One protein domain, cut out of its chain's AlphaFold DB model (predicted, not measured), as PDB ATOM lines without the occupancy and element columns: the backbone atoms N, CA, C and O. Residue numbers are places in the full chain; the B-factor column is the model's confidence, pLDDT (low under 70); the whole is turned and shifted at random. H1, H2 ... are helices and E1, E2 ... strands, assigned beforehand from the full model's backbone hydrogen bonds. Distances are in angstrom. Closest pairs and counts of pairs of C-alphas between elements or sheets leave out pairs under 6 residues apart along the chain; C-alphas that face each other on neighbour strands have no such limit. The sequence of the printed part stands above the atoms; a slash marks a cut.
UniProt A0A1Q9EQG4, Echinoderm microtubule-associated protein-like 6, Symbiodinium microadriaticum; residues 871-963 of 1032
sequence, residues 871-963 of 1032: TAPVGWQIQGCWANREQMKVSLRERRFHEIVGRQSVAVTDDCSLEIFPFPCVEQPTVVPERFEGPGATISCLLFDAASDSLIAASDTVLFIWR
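Overview. This is residues 871 to 963 of the 1032 residues of the protein "Echinoderm microtubule-associated protein-like 6" of Symbiodinium microadriaticum (UniProt A0A1Q9EQG4). Two antiparallel sheets lie partly face to face as a small sandwich, a strongly twisted sheet of E1 to E4 and a smaller one of E5 to E7, with their strands at 24 degrees to each other. The short helix H1 and the loops of residues 871 to 884 and 919 to 929 lie toward the end of the long axis away from E7. The printed part has 93 residues, with one named helix followed by seven named strands; the sheet orders are E1 - E2 - E3 - E4 and E5 - E6 - E7. The class is mostly strand, with 44 residues, under half, in named elements. The whole is compact and rounded, with a radius of gyration of the C-alphas of 12.5 A and spans of 32 by 29 by 22 A.

Arrangement. After residues 871 to 884, which hold no named element, comes H1, residues 885 to 891, which is not on either sheet. In H1, 1 of 3 O i to N i+4 pairs and 2 of 4 O i to N i+3 pairs are within hydrogen-bond range. E1, residues 897 to 900, and E2, residues 905 to 910, form a hairpin at 150 degrees, with N 898 and O 907 2.9 A apart. E2 and E3, residues 913 to 918, form a hairpin at 151 degrees, with N 908 and O 915 2.8 A apart. E3 and E4, residues 930 to 933, form a hairpin at 163 degrees, with N 932 and O 914 2.7 A apart. These four strands are a meander, each the antiparallel neighbour of the one before. E5, residues 941 to 945, E6, residues 950 to 955, and E7, residues 958 to 963, are a second meander. Across it N 945 and O 950 are 2.8 A apart, and so are N 951 and O 962. Between the sheets, the closest C-alphas of E1 and E5, those of Ile 900 and Phe 944, are 6.1 A apart. E4 and E5 are apart.

Along the chain. H1 begins at C-alpha 885 (161.053, 150.016, 110.469) and is 10.3 A long. E1 and E4 have four residues each and E5 has five. E2 is 16.0 A long, E3 17.2 A, E6 16.3 A and E7 16.7 A. E7 ends at C-alpha 963 (130.498, 146.904, 101.297).

Size, cuts and confidence. The C-alphas farthest apart, those of Glu 886 and Ala 947, are 36.9 A apart. The printed part has no cut. The link from E3 to E4, 11 residues, is long; E4 to E5, 7 residues, is short. The mean pLDDT of the printed part is 83.4; residues 885 to 891, 893 and 934 to 935 are under 70.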
ATOM      1  N   THR A 871     149.138 140.529  99.812       90.81
ATOM      2  CA  THR A 871     148.817 140.215 101.224       90.81
ATOM      3  C   THR A 871     150.009 140.335 102.176       90.81
ATOM      4  O   THR A 871     149.839 140.356 103.398       90.81
ATOM      5  N   ALA A 872     151.228 140.447 101.640       87.62
ATOM      6  CA  ALA A 872     152.440 140.378 102.444       87.62
ATOM      7  C   ALA A 872     152.643 141.678 103.247       87.62
ATOM      8  O   ALA A 872     152.688 142.758 102.656       87.62
ATOM      9  N   PRO A 873     152.861 141.620 104.576       86.06
ATOM     10  CA  PRO A 873     153.087 142.807 105.411       86.06
ATOM     11  C   PRO A 873     154.507 143.390 105.273       86.06
ATOM     12  O   PRO A 873     154.847 144.388 105.905       86.06
ATOM     13  N   VAL A 874     155.350 142.771 104.447       87.50
ATOM     14  CA  VAL A 874     156.686 143.243 104.077       87.50
ATOM     15  C   VAL A 874     156.701 143.433 102.563       87.50
ATOM     16  O   VAL A 874     156.179 142.586 101.847       87.50
ATOM     17  N   GLY A 875     157.298 144.516 102.068       86.81
ATOM     18  CA  GLY A 875     157.433 144.789 100.636       86.81
ATOM     19  C   GLY A 875     158.080 146.144 100.366       86.81
ATOM     20  O   GLY A 875     158.415 146.882 101.298       86.81
ATOM     21  N   TRP A 876     158.242 146.498  99.091       84.69
ATOM     22  CA  TRP A 876     158.548 147.880  98.693       84.69
ATOM     23  C   TRP A 876     157.264 148.683  98.429       84.69
ATOM     24  O   TRP A 876     157.205 149.873  98.722       84.69
ATOM     25  N   GLN A 877     156.211 147.987  98.002       88.50
ATOM     26  CA  GLN A 877     154.885 148.483  97.634       88.50
ATOM     27  C   GLN A 877     154.039 148.998  98.815       88.50
ATOM     28  O   GLN A 877     152.944 149.505  98.594       88.50
ATOM     29  N   ILE A 878     154.495 148.832 100.062       88.94
ATOM     30  CA  ILE A 878     153.738 149.167 101.286       88.94
ATOM     31  C   ILE A 878     154.601 149.824 102.382       88.94
ATOM     32  O   ILE A 878     154.226 149.819 103.555       88.94
ATOM     33  N   GLN A 879     155.778 150.367 102.046       85.81
ATOM     34  CA  GLN A 879     156.663 150.993 103.044       85.81
ATOM     35  C   GLN A 879     156.028 152.228 103.707       85.81
ATOM     36  O   GLN A 879     156.253 152.459 104.894       85.81
ATOM     37  N   GLY A 880     155.165 152.949 102.989       84.94
ATOM     38  CA  GLY A 880     154.387 154.080 103.491       84.94
ATOM     39  C   GLY A 880     153.289 153.720 104.496       84.94
ATOM     40  O   GLY A 880     152.866 154.578 105.266       84.94
ATOM     41  N   CYS A 881     152.866 152.452 104.571       86.38
ATOM     42  CA  CYS A 881     151.893 151.986 105.568       86.38
ATOM     43  C   CYS A 881     152.503 151.826 106.980       86.38
ATOM     44  O   CYS A 881     151.787 151.532 107.943       86.38
ATOM     45  N   TRP A 882     153.824 151.993 107.122       83.69
ATOM     46  CA  TRP A 882     154.571 151.812 108.368       83.69
ATOM     47  C   TRP A 882     155.173 153.138 108.849       83.69
ATOM     48  O   TRP A 882     155.890 153.804 108.102       83.69
ATOM     49  N   ALA A 883     154.951 153.514 110.117       72.12
ATOM     50  CA  ALA A 883     155.486 154.778 110.639       72.12
ATOM     51  C   ALA A 883     157.022 154.741 110.794       72.12
ATOM     52  O   ALA A 883     157.689 155.753 110.576       72.12
ATOM     53  N   ASN A 884     157.594 153.576 111.137       71.44
ATOM     54  CA  ASN A 884     159.029 153.290 111.025       71.44
ATOM     55  C   ASN A 884     159.322 151.770 110.926       71.44
ATOM     56  O   ASN A 884     158.443 150.930 111.126       71.44
ATOM     57  N   ARG A 885     160.587 151.412 110.640       63.41
ATOM     58  CA  ARG A 885     161.053 150.016 110.469       63.41
ATOM     59  C   ARG A 885     161.180 149.200 111.767       63.41
ATOM     60  O   ARG A 885     161.325 147.982 111.691       63.41
ATOM     61  N   GLU A 886     161.158 149.828 112.939       63.78
ATOM     62  CA  GLU A 886     161.261 149.132 114.232       63.78
ATOM     63  C   GLU A 886     159.878 148.700 114.725       63.78
ATOM     64  O   GLU A 886     159.690 147.535 115.073       63.78
ATOM     65  N   GLN A 887     158.885 149.593 114.624       65.75
ATOM     66  CA  GLN A 887     157.467 149.293 114.830       65.75
ATOM     67  C   GLN A 887     157.040 148.095 113.975       65.75
ATOM     68  O   GLN A 887     156.441 147.162 114.499       65.75
ATOM     69  N   MET A 888     157.424 148.091 112.692       66.00
ATOM     70  CA  MET A 888     157.170 147.001 111.747       66.00
ATOM     71  C   MET A 888     157.526 145.624 112.331       66.00
ATOM     72  O   MET A 888     156.687 144.729 112.340       66.00
ATOM     73  N   LYS A 889     158.732 145.452 112.892       65.94
ATOM     74  CA  LYS A 889     159.166 144.169 113.478       65.94
ATOM     75  C   LYS A 889     158.296 143.696 114.644       65.94
ATOM     76  O   LYS A 889     158.166 142.492 114.843       65.94
ATOM     77  N   VAL A 890     157.730 144.622 115.416       62.53
ATOM     78  CA  VAL A 890     156.886 144.308 116.575       62.53
ATOM     79  C   VAL A 890     155.457 143.986 116.127       62.53
ATOM     80  O   VAL A 890     154.944 142.915 116.452       62.53
ATOM     81  N   SER A 891     154.838 144.863 115.329       69.25
ATOM     82  CA  SER A 891     153.418 144.768 114.959       69.25
ATOM     83  C   SER A 891     153.127 143.941 113.698       69.25
ATOM     84  O   SER A 891     151.961 143.754 113.349       69.25
ATOM     85  N   LEU A 892     154.145 143.334 113.070       74.62
ATOM     86  CA  LEU A 892     154.002 142.288 112.037       74.62
ATOM     87  C   LEU A 892     153.032 141.156 112.432       74.62
ATOM     88  O   LEU A 892     152.430 140.527 111.568       74.62
ATOM     89  N   ARG A 893     152.870 140.886 113.734       69.69
ATOM     90  CA  ARG A 893     151.948 139.863 114.261       69.69
ATOM     91  C   ARG A 893     150.482 140.304 114.264       69.69
ATOM     92  O   ARG A 893     149.591 139.458 114.173       69.69
ATOM     93  N   GLU A 894     150.237 141.604 114.377       70.88
ATOM     94  CA  GLU A 894     148.930 142.208 114.675       70.88
ATOM     95  C   GLU A 894     148.318 142.891 113.446       70.88
ATOM     96  O   GLU A 894     147.096 142.930 113.304       70.88
ATOM     97  N   ARG A 895     149.153 143.349 112.507       85.62
ATOM     98  CA  ARG A 895     148.697 143.879 111.220       85.62
ATOM     99  C   ARG A 895     148.425 142.768 110.195       85.62
ATOM    100  O   ARG A 895     149.098 141.735 110.161       85.62
ATOM    101  N   ARG A 896     147.431 142.989 109.340       89.62
ATOM    102  CA  ARG A 896     147.103 142.226 108.125       89.62
ATOM    103  C   ARG A 896     146.995 143.202 106.964       89.62
ATOM    104  O   ARG A 896     146.643 144.359 107.178       89.62
ATOM    105  N   PHE A 897     147.299 142.722 105.767       91.62
ATOM    106  CA  PHE A 897     147.257 143.489 104.529       91.62
ATOM    107  C   PHE A 897     146.437 142.703 103.509       91.62
ATOM    108  O   PHE A 897     146.565 141.481 103.437       91.62
ATOM    109  N   HIS A 898     145.604 143.392 102.736       93.31
ATOM    110  CA  HIS A 898     144.953 142.814 101.566       93.31
ATOM    111  C   HIS A 898     144.731 143.895 100.508       93.31
ATOM    112  O   HIS A 898     144.131 144.934 100.783       93.31
ATOM    113  N   GLU A 899     145.214 143.661  99.294       92.25
ATOM    114  CA  GLU A 899     144.933 144.518  98.146       92.25
ATOM    115  C   GLU A 899     143.437 144.513  97.808       92.25
ATOM    116  O   GLU A 899     142.774 143.471  97.826       92.25
ATOM    117  N   ILE A 900     142.911 145.694  97.496       90.19
ATOM    118  CA  ILE A 900     141.547 145.908  97.020       90.19
ATOM    119  C   ILE A 900     141.633 145.946  95.492       90.19
ATOM    120  O   ILE A 900     141.805 147.007  94.882       90.19
ATOM    121  N   VAL A 901     141.609 144.756  94.890       85.06
ATOM    122  CA  VAL A 901     141.818 144.550  93.449       85.06
ATOM    123  C   VAL A 901     140.854 145.430  92.650       85.06
ATOM    124  O   VAL A 901     139.662 145.489  92.940       85.06
ATOM    125  N   GLY A 902     141.386 146.155  91.664       82.38
ATOM    126  CA  GLY A 902     140.628 147.113  90.853       82.38
ATOM    127  C   GLY A 902     140.534 148.538  91.420       82.38
ATOM    128  O   GLY A 902     140.229 149.445  90.654       82.38
ATOM    129  N   ARG A 903     140.859 148.783  92.703       83.44
ATOM    130  CA  ARG A 903     140.794 150.124  93.334       83.44
ATOM    131  C   ARG A 903     142.147 150.790  93.628       83.44
ATOM    132  O   ARG A 903     142.170 151.811  94.311       83.44
ATOM    133  N   GLN A 904     143.272 150.222  93.169       86.69
ATOM    134  CA  GLN A 904     144.638 150.741  93.426       86.69
ATOM    135  C   GLN A 904     144.846 151.138  94.903       86.69
ATOM    136  O   GLN A 904     145.345 152.214  95.232       86.69
ATOM    137  N   SER A 905     144.370 150.279  95.808       89.69
ATOM    138  CA  SER A 905     144.284 150.537  97.246       89.69
ATOM    139  C   SER A 905     144.592 149.266  98.034       89.69
ATOM    140  O   SER A 905     144.309 148.161  97.577       89.69
ATOM    141  N   VAL A 906     145.148 149.413  99.235       90.69
ATOM    142  CA  VAL A 906     145.443 148.309 100.155       90.69
ATOM    143  C   VAL A 906     144.759 148.552 101.496       90.69
ATOM    144  O   VAL A 906     144.890 149.612 102.111       90.69
ATOM    145  N   ALA A 907     144.014 147.548 101.944       91.69
ATOM    146  CA  ALA A 907     143.394 147.505 103.254       91.69
ATOM    147  C   ALA A 907     144.411 146.989 104.284       91.69
ATOM    148  O   ALA A 907     145.060 145.964 104.061       91.69
ATOM    149  N   VAL A 908     144.555 147.695 105.406       90.50
ATOM    150  CA  VAL A 908     145.552 147.425 106.453       90.50
ATOM    151  C   VAL A 908     144.867 147.400 107.817       90.50
ATOM    152  O   VAL A 908     144.046 148.265 108.107       90.50
ATOM    153  N   THR A 909     145.190 146.443 108.688       88.81
ATOM    154  CA  THR A 909     144.666 146.448 110.071       88.81
ATOM    155  C   THR A 909     145.607 147.165 111.034       88.81
ATOM    156  O   THR A 909     146.822 146.980 110.985       88.81
ATOM    157  N   ASP A 910     145.037 147.949 111.947       81.50
ATOM    158  CA  ASP A 910     145.723 148.576 113.079       81.50
ATOM    159  C   ASP A 910     144.980 148.200 114.368       81.50
ATOM    160  O   ASP A 910     143.844 148.631 114.588       81.50
ATOM    161  N   ASP A 911     145.598 147.338 115.178       75.75
ATOM    162  CA  ASP A 911     145.032 146.634 116.337       75.75
ATOM    163  C   ASP A 911     143.644 146.010 116.083       75.75
ATOM    164  O   ASP A 911     143.514 144.856 115.674       75.75
ATOM    165  N   CYS A 912     142.594 146.783 116.368       76.88
ATOM    166  CA  CYS A 912     141.182 146.398 116.335       76.88
ATOM    167  C   CYS A 912     140.376 147.265 115.348       76.88
ATOM    168  O   CYS A 912     139.173 147.454 115.529       76.88
ATOM    169  N   SER A 913     141.052 147.870 114.374       82.56
ATOM    170  CA  SER A 913     140.518 148.809 113.382       82.56
ATOM    171  C   SER A 913     141.187 148.591 112.025       82.56
ATOM    172  O   SER A 913     142.177 147.868 111.915       82.56
ATOM    173  N   LEU A 914     140.617 149.200 110.993       87.88
ATOM    174  CA  LEU A 914     140.995 149.034 109.600       87.88
ATOM    175  C   LEU A 914     141.312 150.406 108.992       87.88
ATOM    176  O   LEU A 914     140.566 151.355 109.202       87.88
ATOM    177  N   GLU A 915     142.391 150.510 108.229       87.56
ATOM    178  CA  GLU A 915     142.824 151.720 107.528       87.56
ATOM    179  C   GLU A 915     143.028 151.406 106.040       87.56
ATOM    180  O   GLU A 915     143.569 150.351 105.697       87.56
ATOM    181  N   ILE A 916     142.590 152.299 105.148       89.44
ATOM    182  CA  ILE A 916     142.793 152.149 103.696       89.44
ATOM    183  C   ILE A 916     143.870 153.120 103.221       89.44
ATOM    184  O   ILE A 916     143.798 154.325 103.467       89.44
ATOM    185  N   PHE A 917     144.856 152.578 102.510       88.25
ATOM    186  CA  PHE A 917     145.959 153.313 101.895       88.25
ATOM    187  C   PHE A 917     145.888 153.181 100.366       88.25
ATOM    188  O   PHE A 917     145.412 152.152  99.877       88.25
ATOM    189  N   PRO A 918     146.400 154.156  99.590       88.31
ATOM    190  CA  PRO A 918     146.661 153.941  98.165       88.31
ATOM    191  C   PRO A 918     147.674 152.800  97.982       88.31
ATOM    192  O   PRO A 918     148.498 152.555  98.860       88.31
ATOM    193  N   PHE A 919     147.647 152.111  96.847       88.19
ATOM    194  CA  PHE A 919     148.584 151.038  96.518       88.19
ATOM    195  C   PHE A 919     149.175 151.274  95.118       88.19
ATOM    196  O   PHE A 919     148.402 151.496  94.189       88.19
ATOM    197  N   PRO A 920     150.512 151.238  94.942       88.94
ATOM    198  CA  PRO A 920     151.545 151.025  95.962       88.94
ATOM    199  C   PRO A 920     151.758 152.238  96.894       88.94
ATOM    200  O   PRO A 920     151.951 153.371  96.457       88.94
ATOM    201  N   CYS A 921     151.818 151.978  98.202       86.81
ATOM    202  CA  CYS A 921     152.145 152.942  99.254       86.81
ATOM    203  C   CYS A 921     153.657 152.917  99.540       86.81
ATOM    204  O   CYS A 921     154.116 152.239 100.461       86.81
ATOM    205  N   VAL A 922     154.466 153.606  98.729       86.50
ATOM    206  CA  VAL A 922     155.935 153.632  98.919       86.50
ATOM    207  C   VAL A 922     156.349 154.635 100.004       86.50
ATOM    208  O   VAL A 922     157.192 154.320 100.842       86.50
ATOM    209  N   GLU A 923     155.717 155.809 100.036       84.62
ATOM    210  CA  GLU A 923     155.931 156.859 101.040       84.62
ATOM    211  C   GLU A 923     154.685 157.046 101.917       84.62
ATOM    212  O   GLU A 923     153.575 156.700 101.514       84.62
ATOM    213  N   GLN A 924     154.857 157.576 103.133       81.44
ATOM    214  CA  GLN A 924     153.735 157.824 104.049       81.44
ATOM    215  C   GLN A 924     152.778 158.868 103.447       81.44
ATOM    216  O   GLN A 924     153.241 159.931 103.021       81.44
ATOM    217  N   PRO A 925     151.456 158.613 103.415       78.44
ATOM    218  CA  PRO A 925     150.512 159.525 102.784       78.44
ATOM    219  C   PRO A 925     150.442 160.859 103.538       78.44
ATOM    220  O   PRO A 925     150.411 160.914 104.768       78.44
ATOM    221  N   THR A 926     150.385 161.960 102.787       74.12
ATOM    222  CA  THR A 926     150.281 163.327 103.334       74.12
ATOM    223  C   THR A 926     148.901 163.634 103.924       74.12
ATOM    224  O   THR A 926     148.756 164.563 104.721       74.12
ATOM    225  N   VAL A 927     147.894 162.843 103.549       76.06
ATOM    226  CA  VAL A 927     146.548 162.824 104.125       76.06
ATOM    227  C   VAL A 927     146.447 161.608 105.046       76.06
ATOM    228  O   VAL A 927     146.895 160.522 104.688       76.06
ATOM    229  N   VAL A 928     145.858 161.782 106.231       73.44
ATOM    230  CA  VAL A 928     145.605 160.669 107.161       73.44
ATOM    231  C   VAL A 928     144.641 159.673 106.492       73.44
ATOM    232  O   VAL A 928     143.603 160.126 106.003       73.44
ATOM    233  N   PRO A 929     144.950 158.361 106.452       74.81
ATOM    234  CA  PRO A 929     144.084 157.357 105.833       74.81
ATOM    235  C   PRO A 929     142.714 157.297 106.520       74.81
ATOM    236  O   PRO A 929     142.580 157.614 107.706       74.81
ATOM    237  N   GLU A 930     141.685 156.867 105.787       76.00
ATOM    238  CA  GLU A 930     140.365 156.668 106.386       76.00
ATOM    239  C   GLU A 930     140.398 155.448 107.316       76.00
ATOM    240  O   GLU A 930     140.739 154.338 106.898       76.00
ATOM    241  N   ARG A 931     140.084 155.682 108.598       79.88
ATOM    242  CA  ARG A 931     140.139 154.683 109.670       79.88
ATOM    243  C   ARG A 931     138.737 154.217 110.041       79.88
ATOM    244  O   ARG A 931     137.994 154.916 110.731       79.88
ATOM    245  N   PHE A 932     138.409 153.005 109.623       81.19
ATOM    246  CA  PHE A 932     137.183 152.305 109.962       81.19
ATOM    247  C   PHE A 932     137.346 151.628 111.327       81.19
ATOM    248  O   PHE A 932     138.229 150.796 111.560       81.19
ATOM    249  N   GLU A 933     136.490 152.023 112.259       72.81
ATOM    250  CA  GLU A 933     136.441 151.468 113.607       72.81
ATOM    251  C   GLU A 933     135.918 150.027 113.574       72.81
ATOM    252  O   GLU A 933     134.909 149.732 112.934       72.81
ATOM    253  N   GLY A 934     136.646 149.122 114.227       68.31
ATOM    254  CA  GLY A 934     136.523 147.684 114.004       68.31
ATOM    255  C   GLY A 934     136.165 146.866 115.253       68.31
ATOM    256  O   GLY A 934     135.587 147.391 116.211       68.31
ATOM    257  N   PRO A 935     136.503 145.562 115.269       69.88
ATOM    258  CA  PRO A 935     135.901 144.581 116.179       69.88
ATOM    259  C   PRO A 935     136.148 144.768 117.682       69.88
ATOM    260  O   PRO A 935     135.539 144.077 118.491       69.88
ATOM    261  N   GLY A 936     137.063 145.640 118.104       70.50
ATOM    262  CA  GLY A 936     137.428 145.799 119.521       70.50
ATOM    263  C   GLY A 936     138.270 144.666 120.120       70.50
ATOM    264  O   GLY A 936     138.778 144.831 121.229       70.50
ATOM    265  N   ALA A 937     138.467 143.582 119.372       78.25
ATOM    266  CA  ALA A 937     139.554 142.623 119.509       78.25
ATOM    267  C   ALA A 937     140.384 142.602 118.209       78.25
ATOM    268  O   ALA A 937     140.027 143.256 117.222       78.25
ATOM    269  N   THR A 938     141.528 141.915 118.229       85.12
ATOM    270  CA  THR A 938     142.488 141.925 117.121       85.12
ATOM    271  C   THR A 938     141.993 141.133 115.913       85.12
ATOM    272  O   THR A 938     141.504 140.008 116.038       85.12
ATOM    273  N   ILE A 939     142.153 141.720 114.725       89.00
ATOM    274  CA  ILE A 939     141.742 141.092 113.465       89.00
ATOM    275  C   ILE A 939     142.712 139.946 113.133       89.00
ATOM    276  O   ILE A 939     143.910 140.157 112.942       89.00
ATOM    277  N   SER A 940     142.205 138.713 113.076       88.44
ATOM    278  CA  SER A 940     143.010 137.513 112.819       88.44
ATOM    279  C   SER A 940     143.307 137.316 111.332       88.44
ATOM    280  O   SER A 940     144.417 136.906 110.982       88.44
ATOM    281  N   CYS A 941     142.340 137.649 110.473       89.75
ATOM    282  CA  CYS A 941     142.377 137.506 109.020       89.75
ATOM    283  C   CYS A 941     141.589 138.651 108.354       89.75
ATOM    284  O   CYS A 941     140.572 139.094 108.892       89.75
ATOM    285  N   LEU A 942     142.069 139.115 107.198       93.19
ATOM    286  CA  LEU A 942     141.473 140.163 106.365       93.19
ATOM    287  C   LEU A 942     141.427 139.658 104.916       93.19
ATOM    288  O   LEU A 942     142.414 139.097 104.442       93.19
ATOM    289  N   LEU A 943     140.304 139.869 104.235       93.25
ATOM    290  CA  LEU A 943     140.037 139.403 102.875       93.25
ATOM    291  C   LEU A 943     139.215 140.451 102.119       93.25
ATOM    292  O   LEU A 943     138.217 140.930 102.654       93.25
ATOM    293  N   PHE A 944     139.580 140.758 100.874       92.44
ATOM    294  CA  PHE A 944     138.675 141.412  99.924       92.44
ATOM    295  C   PHE A 944     138.041 140.354  99.018       92.44
ATOM    296  O   PHE A 944     138.755 139.568  98.397       92.44
ATOM    297  N   ASP A 945     136.711 140.340  98.953       89.75
ATOM    298  CA  ASP A 945     135.941 139.566  97.988       89.75
ATOM    299  C   ASP A 945     135.468 140.466  96.840       89.75
ATOM    300  O   ASP A 945     134.714 141.419  97.044       89.75
ATOM    301  N   ALA A 946     135.888 140.120  95.624       84.25
ATOM    302  CA  ALA A 946     135.500 140.816  94.404       84.25
ATOM    303  C   ALA A 946     134.089 140.439  93.910       84.25
ATOM    304  O   ALA A 946     133.519 141.190  93.123       84.25
ATOM    305  N   ALA A 947     133.512 139.310  94.350       83.38
ATOM    306  CA  ALA A 947     132.185 138.870  93.910       83.38
ATOM    307  C   ALA A 947     131.054 139.657  94.596       83.38
ATOM    308  O   ALA A 947     130.141 140.142  93.928       83.38
ATOM    309  N   SER A 948     131.134 139.829  95.918       82.50
ATOM    310  CA  SER A 948     130.191 140.636  96.711       82.50
ATOM    311  C   SER A 948     130.643 142.086  96.949       82.50
ATOM    312  O   SER A 948     130.028 142.784  97.759       82.50
ATOM    313  N   ASP A 949     131.725 142.525  96.290       87.38
ATOM    314  CA  ASP A 949     132.392 143.830  96.462       87.38
ATOM    315  C   ASP A 949     132.545 144.238  97.944       87.38
ATOM    316  O   ASP A 949     132.163 145.328  98.392       87.38
ATOM    317  N   SER A 950     133.038 143.280  98.734       89.56
ATOM    318  CA  SER A 950     133.024 143.315 100.195       89.56
ATOM    319  C   SER A 950     134.417 143.116 100.775       89.56
ATOM    320  O   SER A 950     135.160 142.219 100.387       89.56
ATOM    321  N   LEU A 951     134.751 143.907 101.788       91.94
ATOM    322  CA  LEU A 951     135.919 143.694 102.630       91.94
ATOM    323  C   LEU A 951     135.484 143.000 103.928       91.94
ATOM    324  O   LEU A 951     134.526 143.422 104.577       91.94
ATOM    325  N   ILE A 952     136.178 141.926 104.296       92.38
ATOM    326  CA  ILE A 952     135.789 140.993 105.356       92.38
ATOM    327  C   ILE A 952     136.934 140.876 106.365       92.38
ATOM    328  O   ILE A 952     138.052 140.506 106.000       92.38
ATOM    329  N   ALA A 953     136.658 141.142 107.643       92.00
ATOM    330  CA  ALA A 953     137.602 140.931 108.741       92.00
ATOM    331  C   ALA A 953     137.060 139.916 109.753       92.00
ATOM    332  O   ALA A 953     135.933 140.044 110.234       92.00
ATOM    333  N   ALA A 954     137.888 138.942 110.128       91.19
ATOM    334  CA  ALA A 954     137.609 138.007 111.216       91.19
ATOM    335  C   ALA A 954     138.263 138.478 112.524       91.19
ATOM    336  O   ALA A 954     139.427 138.875 112.530       91.19
ATOM    337  N   SER A 955     137.536 138.409 113.640       89.31
ATOM    338  CA  SER A 955     138.038 138.755 114.973       89.31
ATOM    339  C   SER A 955     137.316 137.948 116.050       89.31
ATOM    340  O   SER A 955     136.099 138.037 116.196       89.31
ATOM    341  N   ASP A 956     138.080 137.211 116.855       87.75
ATOM    342  CA  ASP A 956     137.566 136.216 117.807       87.75
ATOM    343  C   ASP A 956     136.529 135.276 117.145       87.75
ATOM    344  O   ASP A 956     136.885 134.599 116.180       87.75
ATOM    345  N   THR A 957     135.267 135.237 117.587       88.38
ATOM    346  CA  THR A 957     134.188 134.442 116.958       88.38
ATOM    347  C   THR A 957     133.349 135.214 115.932       88.38
ATOM    348  O   THR A 957     132.364 134.674 115.434       88.38
ATOM    349  N   VAL A 958     133.706 136.466 115.621       89.62
ATOM    350  CA  VAL A 958     132.854 137.421 114.893       89.62
ATOM    351  C   VAL A 958     133.474 137.826 113.546       89.62
ATOM    352  O   VAL A 958     134.687 138.021 113.434       89.62
ATOM    353  N   LEU A 959     132.635 137.982 112.521       91.00
ATOM    354  CA  LEU A 959     132.987 138.498 111.193       91.00
ATOM    355  C   LEU A 959     132.366 139.879 110.994       91.00
ATOM    356  O   LEU A 959     131.186 140.073 111.281       91.00
ATOM    357  N   PHE A 960     133.148 140.817 110.469       91.12
ATOM    358  CA  PHE A 960     132.718 142.171 110.126       91.12
ATOM    359  C   PHE A 960     132.862 142.359 108.619       91.12
ATOM    360  O   PHE A 960     133.909 142.026 108.058       91.12
ATOM    361  N   ILE A 961     131.798 142.835 107.971       91.12
ATOM    362  CA  ILE A 961     131.677 142.854 106.513       91.12
ATOM    363  C   ILE A 961     131.257 144.255 106.076       91.12
ATOM    364  O   ILE A 961     130.144 144.713 106.356       91.12
ATOM    365  N   TRP A 962     132.167 144.940 105.389       90.44
ATOM    366  CA  TRP A 962     131.946 146.264 104.826       90.44
ATOM    367  C   TRP A 962     131.778 146.162 103.307       90.44
ATOM    368  O   TRP A 962     132.575 145.497 102.652       90.44
ATOM    369  N   ARG A 963     130.772 146.836 102.744       89.31
ATOM    370  CA  ARG A 963     130.498 146.904 101.297       89.31
ATOM    371  C   ARG A 963     130.768 148.311 100.773       89.31
ATOM    372  O   ARG A 963     130.504 149.296 101.472       89.31
TER     373      ARG A 963